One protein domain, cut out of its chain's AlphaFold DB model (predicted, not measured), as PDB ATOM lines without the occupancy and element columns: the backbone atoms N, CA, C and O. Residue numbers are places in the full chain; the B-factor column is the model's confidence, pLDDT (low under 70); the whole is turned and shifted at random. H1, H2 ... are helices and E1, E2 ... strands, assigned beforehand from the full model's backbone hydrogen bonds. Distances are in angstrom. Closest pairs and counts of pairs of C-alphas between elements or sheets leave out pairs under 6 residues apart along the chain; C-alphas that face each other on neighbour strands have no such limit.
ATOM      1  N   PHE A  27       0.768 -45.886 -43.087       80.56
ATOM      2  CA  PHE A  27       1.901 -44.986 -42.890       80.56
ATOM      3  C   PHE A  27       1.699 -43.597 -43.512       80.56
ATOM      4  O   PHE A  27       2.571 -42.748 -43.356       80.56
ATOM      5  N   CYS A  28       0.577 -43.336 -44.194       87.12
ATOM      6  CA  CYS A  28       0.266 -41.983 -44.655       87.12
ATOM      7  C   CYS A  28       0.117 -41.049 -43.457       87.12
ATOM      8  O   CYS A  28      -0.575 -41.392 -42.500       87.12
ATOM      9  N   LEU A  29       0.769 -39.893 -43.545       87.88
ATOM     10  CA  LEU A  29       0.758 -38.852 -42.529       87.88
ATOM     11  C   LEU A  29      -0.467 -37.951 -42.732       87.88
ATOM     12  O   LEU A  29      -0.755 -37.526 -43.851       87.88
ATOM     13  N   GLU A  30      -1.194 -37.689 -41.652       85.50
ATOM     14  CA  GLU A  30      -2.349 -36.797 -41.603       85.50
ATOM     15  C   GLU A  30      -2.244 -35.874 -40.381       85.50
ATOM     16  O   GLU A  30      -1.606 -36.198 -39.378       85.50
ATOM     17  N   ASN A  31      -2.914 -34.724 -40.448       89.00
ATOM     18  CA  ASN A  31      -3.046 -33.831 -39.302       89.00
ATOM     19  C   ASN A  31      -3.964 -34.453 -38.242       89.00
ATOM     20  O   ASN A  31      -5.098 -34.851 -38.530       89.00
ATOM     21  N   GLU A  32      -3.498 -34.510 -37.000       90.62
ATOM     22  CA  GLU A  32      -4.265 -34.959 -35.841       90.62
ATOM     23  C   GLU A  32      -4.875 -33.763 -35.114       90.62
ATOM     24  O   GLU A  32      -4.180 -32.806 -34.793       90.62
ATOM     25  N   HIS A  33      -6.171 -33.822 -34.813       91.75
ATOM     26  CA  HIS A  33      -6.828 -32.788 -34.017       91.75
ATOM     27  C   HIS A  33      -6.772 -33.218 -32.556       91.75
ATOM     28  O   HIS A  33      -7.562 -34.059 -32.131       91.75
ATOM     29  N   VAL A  34      -5.850 -32.654 -31.779       90.81
ATOM     30  CA  VAL A  34      -5.493 -33.116 -30.428       90.81
ATOM     31  C   VAL A  34      -6.707 -33.170 -29.495       90.81
ATOM     32  O   VAL A  34      -6.946 -34.188 -28.841       90.81
ATOM     33  N   ALA A  35      -7.527 -32.121 -29.509       88.88
ATOM     34  CA  ALA A  35      -8.773 -32.021 -28.744       88.88
ATOM     35  C   ALA A  35      -9.993 -32.665 -29.452       88.88
ATOM     36  O   ALA A  35     -11.118 -32.647 -28.948       88.88
ATOM     37  N   GLY A  36      -9.778 -33.284 -30.614       85.31
ATOM     38  CA  GLY A  36     -10.798 -33.851 -31.486       85.31
ATOM     39  C   GLY A  36     -11.479 -32.787 -32.346       85.31
ATOM     40  O   GLY A  36     -12.019 -31.812 -31.832       85.31
ATOM     41  N   ALA A  37     -11.549 -33.034 -33.657       86.19
ATOM     42  CA  ALA A  37     -12.014 -32.069 -34.664       86.19
ATOM     43  C   ALA A  37     -13.428 -31.498 -34.424       86.19
ATOM     44  O   ALA A  37     -13.771 -30.435 -34.931       86.19
ATOM     45  N   ASN A  38     -14.267 -32.205 -33.661       85.69
ATOM     46  CA  ASN A  38     -15.626 -31.774 -33.322       85.69
ATOM     47  C   ASN A  38     -15.707 -30.892 -32.064       85.69
ATOM     48  O   ASN A  38     -16.790 -30.414 -31.727       85.69
ATOM     49  N   HIS A  39     -14.604 -30.708 -31.342       83.19
ATOM     50  CA  HIS A  39     -14.560 -29.925 -30.106       83.19
ATOM     51  C   HIS A  39     -13.654 -28.705 -30.260       83.19
ATOM     52  O   HIS A  39     -14.029 -27.626 -29.803       83.19
ATOM     53  N   ASP A  40     -12.526 -28.885 -30.948       83.94
ATOM     54  CA  ASP A  40     -11.566 -27.851 -31.323       83.94
ATOM     55  C   ASP A  40     -10.873 -28.282 -32.629       83.94
ATOM     56  O   ASP A  40     -10.338 -29.391 -32.729       83.94
ATOM     57  N   PHE A  41     -10.943 -27.427 -33.648       83.25
ATOM     58  CA  PHE A  41     -10.384 -27.696 -34.973       83.25
ATOM     59  C   PHE A  41      -9.021 -27.025 -35.199       83.25
ATOM     60  O   PHE A  41      -8.374 -27.313 -36.202       83.25
ATOM     61  N   GLU A  42      -8.590 -26.135 -34.306       88.44
ATOM     62  CA  GLU A  42      -7.346 -25.371 -34.443       88.44
ATOM     63  C   GLU A  42      -6.184 -26.068 -33.735       88.44
ATOM     64  O   GLU A  42      -5.039 -25.969 -34.179       88.44
ATOM     65  N   PHE A  43      -6.467 -26.817 -32.664       88.50
ATOM     66  CA  PHE A  43      -5.430 -27.533 -31.931       88.50
ATOM     67  C   PHE A  43      -4.971 -28.798 -32.672       88.50
ATOM     68  O   PHE A  43      -5.451 -29.911 -32.430       88.50
ATOM     69  N   ILE A  44      -4.023 -28.606 -33.587       91.25
ATOM     70  CA  ILE A  44      -3.531 -29.627 -34.512       91.25
ATOM     71  C   ILE A  44      -2.104 -30.058 -34.154       91.25
ATOM     72  O   ILE A  44      -1.226 -29.228 -33.921       91.25
ATOM     73  N   PHE A  45      -1.863 -31.367 -34.181       90.31
ATOM     74  CA  PHE A  45      -0.535 -31.964 -34.211       90.31
ATOM     75  C   PHE A  45      -0.266 -32.505 -35.626       90.31
ATOM     76  O   PHE A  45      -1.048 -33.330 -36.116       90.31
ATOM     77  N   PRO A  46       0.779 -32.025 -36.319       89.31
ATOM     78  CA  PRO A  46       1.034 -32.413 -37.699       89.31
ATOM     79  C   PRO A  46       1.561 -33.849 -37.802       89.31
ATOM     80  O   PRO A  46       2.104 -34.406 -36.849       89.31
ATOM     81  N   ASP A  47       1.429 -34.414 -38.999       88.00
ATOM     82  CA  ASP A  47       2.179 -35.589 -39.449       88.00
ATOM     83  C   ASP A  47       2.055 -36.852 -38.577       88.00
ATOM     84  O   ASP A  47       3.031 -37.547 -38.284       88.00
ATOM     85  N   VAL A  48       0.830 -37.212 -38.195       89.06
ATOM     86  CA  VAL A  48       0.539 -38.484 -37.520       89.06
ATOM     87  C   VAL A  48       0.153 -39.530 -38.554       89.06
ATOM     88  O   VAL A  48      -0.726 -39.301 -39.381       89.06
ATOM     89  N   CYS A  49       0.774 -40.711 -38.515       90.31
ATOM     90  CA  CYS A  49       0.389 -41.759 -39.457       90.31
ATOM     91  C   CYS A  49      -1.020 -42.307 -39.173       90.31
ATOM     92  O   CYS A  49      -1.434 -42.390 -38.014       90.31
ATOM     93  N   GLN A  50      -1.731 -42.751 -40.215       88.88
ATOM     94  CA  GLN A  50      -3.112 -43.245 -40.107       88.88
ATOM     95  C   GLN A  50      -3.290 -44.297 -39.002       88.88
ATOM     96  O   GLN A  50      -4.272 -44.247 -38.268       88.88
ATOM     97  N   LYS A  51      -2.323 -45.206 -38.819       89.88
ATOM     98  CA  LYS A  51      -2.367 -46.192 -37.728       89.88
ATOM     99  C   LYS A  51      -2.467 -45.534 -36.345       89.88
ATOM    100  O   LYS A  51      -3.267 -45.973 -35.524       89.88
ATOM    101  N   HIS A  52      -1.644 -44.525 -36.065       90.31
ATOM    102  CA  HIS A  52      -1.668 -43.835 -34.771       90.31
ATOM    103  C   HIS A  52      -2.906 -42.936 -34.633       90.31
ATOM    104  O   HIS A  52      -3.436 -42.805 -33.534       90.31
ATOM    105  N   HIS A  53      -3.407 -42.396 -35.748       90.62
ATOM    106  CA  HIS A  53      -4.680 -41.666 -35.827       90.62
ATOM    107  C   HIS A  53      -5.870 -42.548 -35.412       90.62
ATOM    108  O   HIS A  53      -6.702 -42.165 -34.584       90.62
ATOM    109  N   ASP A  54      -5.910 -43.783 -35.922       90.19
ATOM    110  CA  ASP A  54      -6.939 -44.767 -35.577       90.19
ATOM    111  C   ASP A  54      -6.827 -45.188 -34.103       90.19
ATOM    112  O   ASP A  54      -7.829 -45.232 -33.393       90.19
ATOM    113  N   GLN A  55      -5.607 -45.416 -33.603       92.44
ATOM    114  CA  GLN A  55      -5.371 -45.722 -32.185       92.44
ATOM    115  C   GLN A  55      -5.830 -44.591 -31.256       92.44
ATOM    116  O   GLN A  55      -6.477 -44.861 -30.246       92.44
ATOM    117  N   LEU A  56      -5.539 -43.333 -31.603       92.94
ATOM    118  CA  LEU A  56      -6.023 -42.163 -30.866       92.94
ATOM    119  C   LEU A  56      -7.550 -42.079 -30.888       92.94
ATOM    120  O   LEU A  56      -8.172 -41.753 -29.877       92.94
ATOM    121  N   THR A  57      -8.162 -42.384 -32.032       91.75
ATOM    122  CA  THR A  57      -9.619 -42.399 -32.178       91.75
ATOM    123  C   THR A  57     -10.269 -43.442 -31.273       91.75
ATOM    124  O   THR A  57     -11.240 -43.116 -30.589       91.75
ATOM    125  N   GLU A  58      -9.745 -44.666 -31.227       92.62
ATOM    126  CA  GLU A  58     -10.284 -45.705 -30.340       92.62
ATOM    127  C   GLU A  58     -10.024 -45.378 -28.862       92.62
ATOM    128  O   GLU A  58     -10.961 -45.400 -28.069       92.62
ATOM    129  N   ALA A  59      -8.821 -44.922 -28.496       94.00
ATOM    130  CA  ALA A  59      -8.516 -44.530 -27.116       94.00
ATOM    131  C   ALA A  59      -9.417 -43.388 -26.603       94.00
ATOM    132  O   ALA A  59      -9.772 -43.332 -25.426       94.00
ATOM    133  N   ARG A  60      -9.830 -42.474 -27.489       94.31
ATOM    134  CA  ARG A  60     -10.819 -41.435 -27.169       94.31
ATOM    135  C   ARG A  60     -12.209 -42.014 -26.925       94.31
ATOM    136  O   ARG A  60     -12.883 -41.558 -26.004       94.31
ATOM    137  N   ARG A  61     -12.640 -43.001 -27.716       92.50
ATOM    138  CA  ARG A  61     -13.925 -43.684 -27.489       92.50
ATOM    139  C   ARG A  61     -13.939 -44.395 -26.143       92.50
ATOM    140  O   ARG A  61     -14.912 -44.239 -25.414       92.50
ATOM    141  N   ASP A  62     -12.850 -45.073 -25.795       93.31
ATOM    142  CA  ASP A  62     -12.692 -45.744 -24.499       93.31
ATOM    143  C   ASP A  62     -12.721 -44.752 -23.320       93.31
ATOM    144  O   ASP A  62     -13.122 -45.105 -22.215       93.31
ATOM    145  N   ALA A  63     -12.343 -43.492 -23.557       92.69
ATOM    146  CA  ALA A  63     -12.405 -42.400 -22.582       92.69
ATOM    147  C   ALA A  63     -13.746 -41.625 -22.577       92.69
ATOM    148  O   ALA A  63     -13.815 -40.500 -22.060       92.69
ATOM    149  N   ASP A  64     -14.805 -42.191 -23.168       92.75
ATOM    150  CA  ASP A  64     -16.133 -41.578 -23.323       92.75
ATOM    151  C   ASP A  64     -16.107 -40.212 -24.038       92.75
ATOM    152  O   ASP A  64     -16.907 -39.309 -23.752       92.75
ATOM    153  N   VAL A  65     -15.176 -40.019 -24.976       91.88
ATOM    154  CA  VAL A  65     -15.151 -38.825 -25.823       91.88
ATOM    155  C   VAL A  65     -16.093 -39.036 -27.004       91.88
ATOM    156  O   VAL A  65     -15.861 -39.867 -27.883       91.88
ATOM    157  N   SER A  66     -17.168 -38.248 -27.049       87.62
ATOM    158  CA  SER A  66     -18.114 -38.254 -28.167       87.62
ATOM    159  C   SER A  66     -17.418 -37.906 -29.487       87.62
ATOM    160  O   SER A  66     -16.765 -36.876 -29.610       87.62
ATOM    161  N   MET A  67     -17.642 -38.713 -30.526       86.25
ATOM    162  CA  MET A  67     -17.205 -38.404 -31.900       86.25
ATOM    163  C   MET A  67     -18.221 -37.535 -32.662       86.25
ATOM    164  O   MET A  67     -18.132 -37.390 -33.880       86.25
ATOM    165  N   VAL A  68     -19.203 -36.973 -31.957       88.94
ATOM    166  CA  VAL A  68     -20.238 -36.073 -32.481       88.94
ATOM    167  C   VAL A  68     -20.099 -34.710 -31.813       88.94
ATOM    168  O   VAL A  68     -19.847 -34.633 -30.612       88.94
ATOM    169  N   PHE A  69     -20.311 -33.647 -32.589       88.06
ATOM    170  CA  PHE A  69     -20.295 -32.268 -32.106       88.06
ATOM    171  C   PHE A  69     -21.252 -32.037 -30.926       88.06
ATOM    172  O   PHE A  69     -22.442 -32.353 -31.004       88.06
ATOM    173  N   GLU A  70     -20.740 -31.405 -29.868       90.56
ATOM    174  CA  GLU A  70     -21.500 -31.016 -28.678       90.56
ATOM    175  C   GLU A  70     -21.851 -29.519 -28.722       90.56
ATOM    176  O   GLU A  70     -20.991 -28.639 -28.851       90.56
ATOM    177  N   ARG A  71     -23.150 -29.221 -28.608       91.75
ATOM    178  CA  ARG A  71     -23.679 -27.854 -28.677       91.75
ATOM    179  C   ARG A  71     -23.442 -27.091 -27.382       91.75
ATOM    180  O   ARG A  71     -23.174 -25.892 -27.442       91.75
ATOM    181  N   ASN A  72     -23.540 -27.760 -26.233       94.88
ATOM    182  CA  ASN A  72     -23.297 -27.123 -24.947       94.88
ATOM    183  C   ASN A  72     -21.797 -26.789 -24.813       94.88
ATOM    184  O   ASN A  72     -20.971 -27.704 -24.817       94.88
ATOM    185  N   PRO A  73     -21.422 -25.507 -24.662       93.81
ATOM    186  CA  PRO A  73     -20.020 -25.099 -24.673       93.81
ATOM    187  C   PRO A  73     -19.218 -25.690 -23.509       93.81
ATOM    188  O   PRO A  73     -18.089 -26.120 -23.716       93.81
ATOM    189  N   VAL A  74     -19.804 -25.792 -22.312       96.19
ATOM    190  CA  VAL A  74     -19.129 -26.364 -21.134       96.19
ATOM    191  C   VAL A  74     -18.846 -27.848 -21.350       96.19
ATOM    192  O   VAL A  74     -17.729 -28.310 -21.122       96.19
ATOM    193  N   LYS A  75     -19.834 -28.598 -21.854       95.06
ATOM    194  CA  LYS A  75     -19.640 -30.017 -22.182       95.06
ATOM    195  C   LYS A  75     -18.616 -30.208 -23.299       95.06
ATOM    196  O   LYS A  75     -17.791 -31.110 -23.209       95.06
ATOM    197  N   ARG A  76     -18.631 -29.345 -24.319       94.06
ATOM    198  CA  ARG A  76     -17.659 -29.388 -25.417       94.06
ATOM    199  C   ARG A  76     -16.230 -29.177 -24.916       94.06
ATOM    200  O   ARG A  76     -15.356 -29.949 -25.291       94.06
ATOM    201  N   VAL A  77     -16.004 -28.204 -24.029       94.25
ATOM    202  CA  VAL A  77     -14.689 -27.990 -23.399       94.25
ATOM    203  C   VAL A  77     -14.279 -29.196 -22.550       94.25
ATOM    204  O   VAL A  77     -13.140 -29.641 -22.641       94.25
ATOM    205  N   ALA A  78     -15.198 -29.784 -21.780       95.44
ATOM    206  CA  ALA A  78     -14.896 -30.990 -21.007       95.44
ATOM    207  C   ALA A  78     -14.471 -32.171 -21.905       95.44
ATOM    208  O   ALA A  78     -13.514 -32.875 -21.584       95.44
ATOM    209  N   LEU A  79     -15.142 -32.367 -23.044       95.12
ATOM    210  CA  LEU A  79     -14.772 -33.382 -24.035       95.12
ATOM    211  C   LEU A  79     -13.417 -33.083 -24.692       95.12
ATOM    212  O   LEU A  79     -12.606 -33.996 -24.821       95.12
ATOM    213  N   ALA A  80     -13.146 -31.819 -25.036       93.50
ATOM    214  CA  ALA A  80     -11.852 -31.389 -25.570       93.50
ATOM    215  C   ALA A  80     -10.708 -31.695 -24.591       93.50
ATOM    216  O   ALA A  80      -9.702 -32.280 -24.980       93.50
ATOM    217  N   LEU A  81     -10.877 -31.373 -23.304       95.31
ATOM    218  CA  LEU A  81      -9.877 -31.659 -22.270       95.31
ATOM    219  C   LEU A  81      -9.631 -33.164 -22.109       95.31
ATOM    220  O   LEU A  81      -8.478 -33.590 -22.028       95.31
ATOM    221  N   LYS A  82     -10.692 -33.982 -22.121       95.62
ATOM    222  CA  LYS A  82     -10.560 -35.447 -22.107       95.62
ATOM    223  C   LYS A  82      -9.793 -35.955 -23.331       95.62
ATOM    224  O   LYS A  82      -8.836 -36.708 -23.169       95.62
ATOM    225  N   ALA A  83     -10.153 -35.505 -24.533       95.06
ATOM    226  CA  ALA A  83      -9.474 -35.888 -25.769       95.06
ATOM    227  C   ALA A  83      -7.982 -35.514 -25.754       95.06
ATOM    228  O   ALA A  83      -7.134 -36.345 -26.089       95.06
ATOM    229  N   THR A  84      -7.662 -34.303 -25.291       96.06
ATOM    230  CA  THR A  84      -6.284 -33.829 -25.124       96.06
ATOM    231  C   THR A  84      -5.516 -34.685 -24.119       96.06
ATOM    232  O   THR A  84      -4.362 -35.025 -24.368       96.06
ATOM    233  N   SER A  85      -6.139 -35.090 -23.008       96.81
ATOM    234  CA  SER A  85      -5.475 -35.934 -22.006       96.81
ATOM    235  C   SER A  85      -5.051 -37.296 -22.569       96.81
ATOM    236  O   SER A  85      -3.935 -37.744 -22.304       96.81
ATOM    237  N   VAL A  86      -5.888 -37.910 -23.416       95.94
ATOM    238  CA  VAL A  86      -5.569 -39.162 -24.122       95.94
ATOM    239  C   VAL A  86      -4.355 -38.970 -25.028       95.94
ATOM    240  O   VAL A  86      -3.405 -39.752 -24.967       95.94
ATOM    241  N   PHE A  87      -4.350 -37.897 -25.824       95.06
ATOM    242  CA  PHE A  87      -3.224 -37.575 -26.699       95.06
ATOM    243  C   PHE A  87      -1.923 -37.379 -25.910       95.06
ATOM    244  O   PHE A  87      -0.909 -38.004 -26.223       95.06
ATOM    245  N   LEU A  88      -1.955 -36.565 -24.852       96.06
ATOM    246  CA  LEU A  88      -0.783 -36.291 -24.018       96.06
ATOM    247  C   LEU A  88      -0.252 -37.558 -23.339       96.06
ATOM    248  O   LEU A  88       0.960 -37.738 -23.243       96.06
ATOM    249  N   HIS A  89      -1.136 -38.464 -22.916       96.69
ATOM    250  CA  HIS A  89      -0.731 -39.748 -22.350       96.69
ATOM    251  C   HIS A  89       0.020 -40.616 -23.371       96.69
ATOM    252  O   HIS A  89       1.080 -41.169 -23.064       96.69
ATOM    253  N   MET A  90      -0.490 -40.698 -24.604       94.06
ATOM    254  CA  MET A  90       0.173 -41.432 -25.684       94.06
ATOM    255  C   MET A  90       1.518 -40.803 -26.064       94.06
ATOM    256  O   MET A  90       2.504 -41.532 -26.216       94.06
ATOM    257  N   LEU A  91       1.584 -39.470 -26.151       93.75
ATOM    258  CA  LEU A  91       2.818 -38.733 -26.427       93.75
ATOM    259  C   LEU A  91       3.868 -38.981 -25.338       93.75
ATOM    260  O   LEU A  91       4.999 -39.347 -25.651       93.75
ATOM    261  N   ALA A  92       3.486 -38.895 -24.063       96.44
ATOM    262  CA  ALA A  92       4.378 -39.196 -22.944       96.44
ATOM    263  C   ALA A  92       4.891 -40.648 -22.979       96.44
ATOM    264  O   ALA A  92       6.043 -40.926 -22.636       96.44
ATOM    265  N   GLY A  93       4.053 -41.600 -23.403       95.31
ATOM    266  CA  GLY A  93       4.466 -42.982 -23.639       95.31
ATOM    267  C   GLY A  93       5.487 -43.115 -24.775       95.31
ATOM    268  O   GLY A  93       6.453 -43.864 -24.638       95.31
ATOM    269  N   ALA A  94       5.298 -42.390 -25.880       91.81
ATOM    270  CA  ALA A  94       6.247 -42.367 -26.993       91.81
ATOM    271  C   ALA A  94       7.595 -41.759 -26.587       91.81
ATOM    272  O   ALA A  94       8.627 -42.380 -26.828       91.81
ATOM    273  N   MET A  95       7.577 -40.621 -25.886       95.62
ATOM    274  CA  MET A  95       8.785 -39.960 -25.386       95.62
ATOM    275  C   MET A  95       9.600 -40.873 -24.468       95.62
ATOM    276  O   MET A  95      10.813 -40.958 -24.628       95.62
ATOM    277  N   ARG A  96       8.944 -41.617 -23.566       97.31
ATOM    278  CA  ARG A  96       9.627 -42.613 -22.724       97.31
ATOM    279  C   ARG A  96      10.321 -43.697 -23.545       97.31
ATOM    280  O   ARG A  96      11.473 -44.000 -23.277       97.31
ATOM    281  N   ARG A  97       9.654 -44.250 -24.566       95.81
ATOM    282  CA  ARG A  97      10.275 -45.263 -25.438       95.81
ATOM    283  C   ARG A  97      11.474 -44.710 -26.199       95.81
ATOM    284  O   ARG A  97      12.458 -45.418 -26.355       95.81
ATOM    285  N   TRP A  98      11.394 -43.470 -26.679       95.56
ATOM    286  CA  TRP A  98      12.516 -42.832 -27.366       95.56
ATOM    287  C   TRP A  98      13.700 -42.596 -26.435       95.56
ATOM    288  O   TRP A  98      14.819 -42.899 -26.829       95.56
ATOM    289  N   ALA A  99      13.458 -42.129 -25.208       96.94
ATOM    290  CA  ALA A  99      14.506 -42.000 -24.200       96.94
ATOM    291  C   ALA A  99      15.215 -43.342 -23.957       96.94
ATOM    292  O   ALA A  99      16.426 -43.414 -24.128       96.94
ATOM    293  N   THR A 100      14.463 -44.419 -23.706       96.75
ATOM    294  CA  THR A 100      15.041 -45.761 -23.510       96.75
ATOM    295  C   THR A 100      15.827 -46.255 -24.727       96.75
ATOM    296  O   THR A 100      16.882 -46.859 -24.579       96.75
ATOM    297  N   LEU A 101      15.346 -45.999 -25.949       96.62
ATOM    298  CA  LEU A 101      16.087 -46.371 -27.160       96.62
ATOM    299  C   LEU A 101      17.427 -45.635 -27.269       96.62
ATOM    300  O   LEU A 101      18.406 -46.235 -27.699       96.62
ATOM    301  N   LEU A 102      17.466 -44.355 -26.896       95.62
ATOM    302  CA  LEU A 102      18.696 -43.563 -26.900       95.62
ATOM    303  C   LEU A 102      19.668 -44.024 -25.809       95.62
ATOM    304  O   LEU A 102      20.858 -44.122 -26.076       95.62
ATOM    305  N   GLU A 103      19.168 -44.340 -24.613       95.94
ATOM    306  CA  GLU A 103      19.976 -44.887 -23.512       95.94
ATOM    307  C   GLU A 103      20.658 -46.197 -23.933       95.94
ATOM    308  O   GLU A 103      21.880 -46.301 -23.851       95.94
ATOM    309  N   ASN A 104      19.904 -47.138 -24.510       94.19
ATOM    310  CA  ASN A 104      20.451 -48.415 -24.979       94.19
ATOM    311  C   ASN A 104      21.523 -48.236 -26.073       94.19
ATOM    312  O   ASN A 104      22.522 -48.945 -26.091       94.19
ATOM    313  N   GLN A 105      21.346 -47.266 -26.979       92.56
ATOM    314  CA  GLN A 105      22.340 -46.978 -28.021       92.56
ATOM    315  C   GLN A 105      23.669 -46.460 -27.465       92.56
ATOM    316  O   GLN A 105      24.692 -46.621 -28.128       92.56
ATOM    317  N   LEU A 106      23.657 -45.808 -26.299       88.81
ATOM    318  CA  LEU A 106      24.875 -45.343 -25.635       88.81
ATOM    319  C   LEU A 106      25.602 -46.499 -24.941       88.81
ATOM    320  O   LEU A 106      26.827 -46.545 -24.997       88.81
ATOM    321  N   GLU A 107      24.861 -47.431 -24.335       84.12
ATOM    322  CA  GLU A 107      25.423 -48.634 -23.702       84.12
ATOM    323  C   GLU A 107      26.073 -49.575 -24.730       84.12
ATOM    324  O   GLU A 107      27.160 -50.090 -24.492       84.12
ATOM    325  N   ASP A 108      25.467 -49.737 -25.911       78.94
ATOM    326  CA  ASP A 108      26.012 -50.573 -26.995       78.94
ATOM    327  C   ASP A 108      27.305 -50.003 -27.627       78.94
ATOM    328  O   ASP A 108      27.977 -50.688 -28.402       78.94
ATOM    329  N   GLN A 109      27.650 -48.741 -27.342       65.50
ATOM    330  CA  GLN A 109      28.847 -48.058 -27.858       65.50
ATOM    331  C   GLN A 109      30.005 -47.987 -26.848       65.50
ATOM    332  O   GLN A 109      31.089 -47.523 -27.219       65.50
TER     333      GLN A 109
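Overview. This is residues 27 to 109 of the 110 residues of an uncharacterized protein of Acidobacteria bacterium (UniProt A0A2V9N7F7). A small hairpin of two strands, E1 and E2, and the helix H1 make a head on one side of a long helix, H2, which makes the longest axis; residues 91 to 109 stick out free. The printed part has 83 residues, two named strands and two named helices, in the order E1, E2, H1, H2; the sheet E1 - E2 is antiparallel, the class mostly helix. The whole is loose, with a radius of gyration of the C-alphas of 15.3 A, and spans 56 by 24 by 21 A.

Along the chain. Find C-alpha 29 at (0.758, -38.852, -42.529), where E1, residues 29 to 33, begins. E2 is residues 44 to 49, H1 residues 50 to 62, 18.5 A long. H2, residues 73 to 107, runs 51.2 A to C-alpha 107 at (25.423, -48.634, -23.702).

Arrangement. In the hairpin, look at N 30 and O 48, 2.8 A apart. The closest C-alphas of E1 and H1, Leu 29 and Gln 50, are 6.3 A apart. H1 touches H2 with residues 56 to 60 alone, closest at the C-alphas of Arg 60 and Ala 83, 5.9 A, at a steep tilt of 52 degrees, opposite ways. E2 and H2 are apart. In H1 and H2 every O i to N i+4 pair is within hydrogen-bond range.

Size, cuts and confidence. The C-alphas of Arg 71 and Gln 109, the two farthest apart, are 56.3 A apart. The printed part has no cut and no long link; pLDDT is under 70 at residue 109.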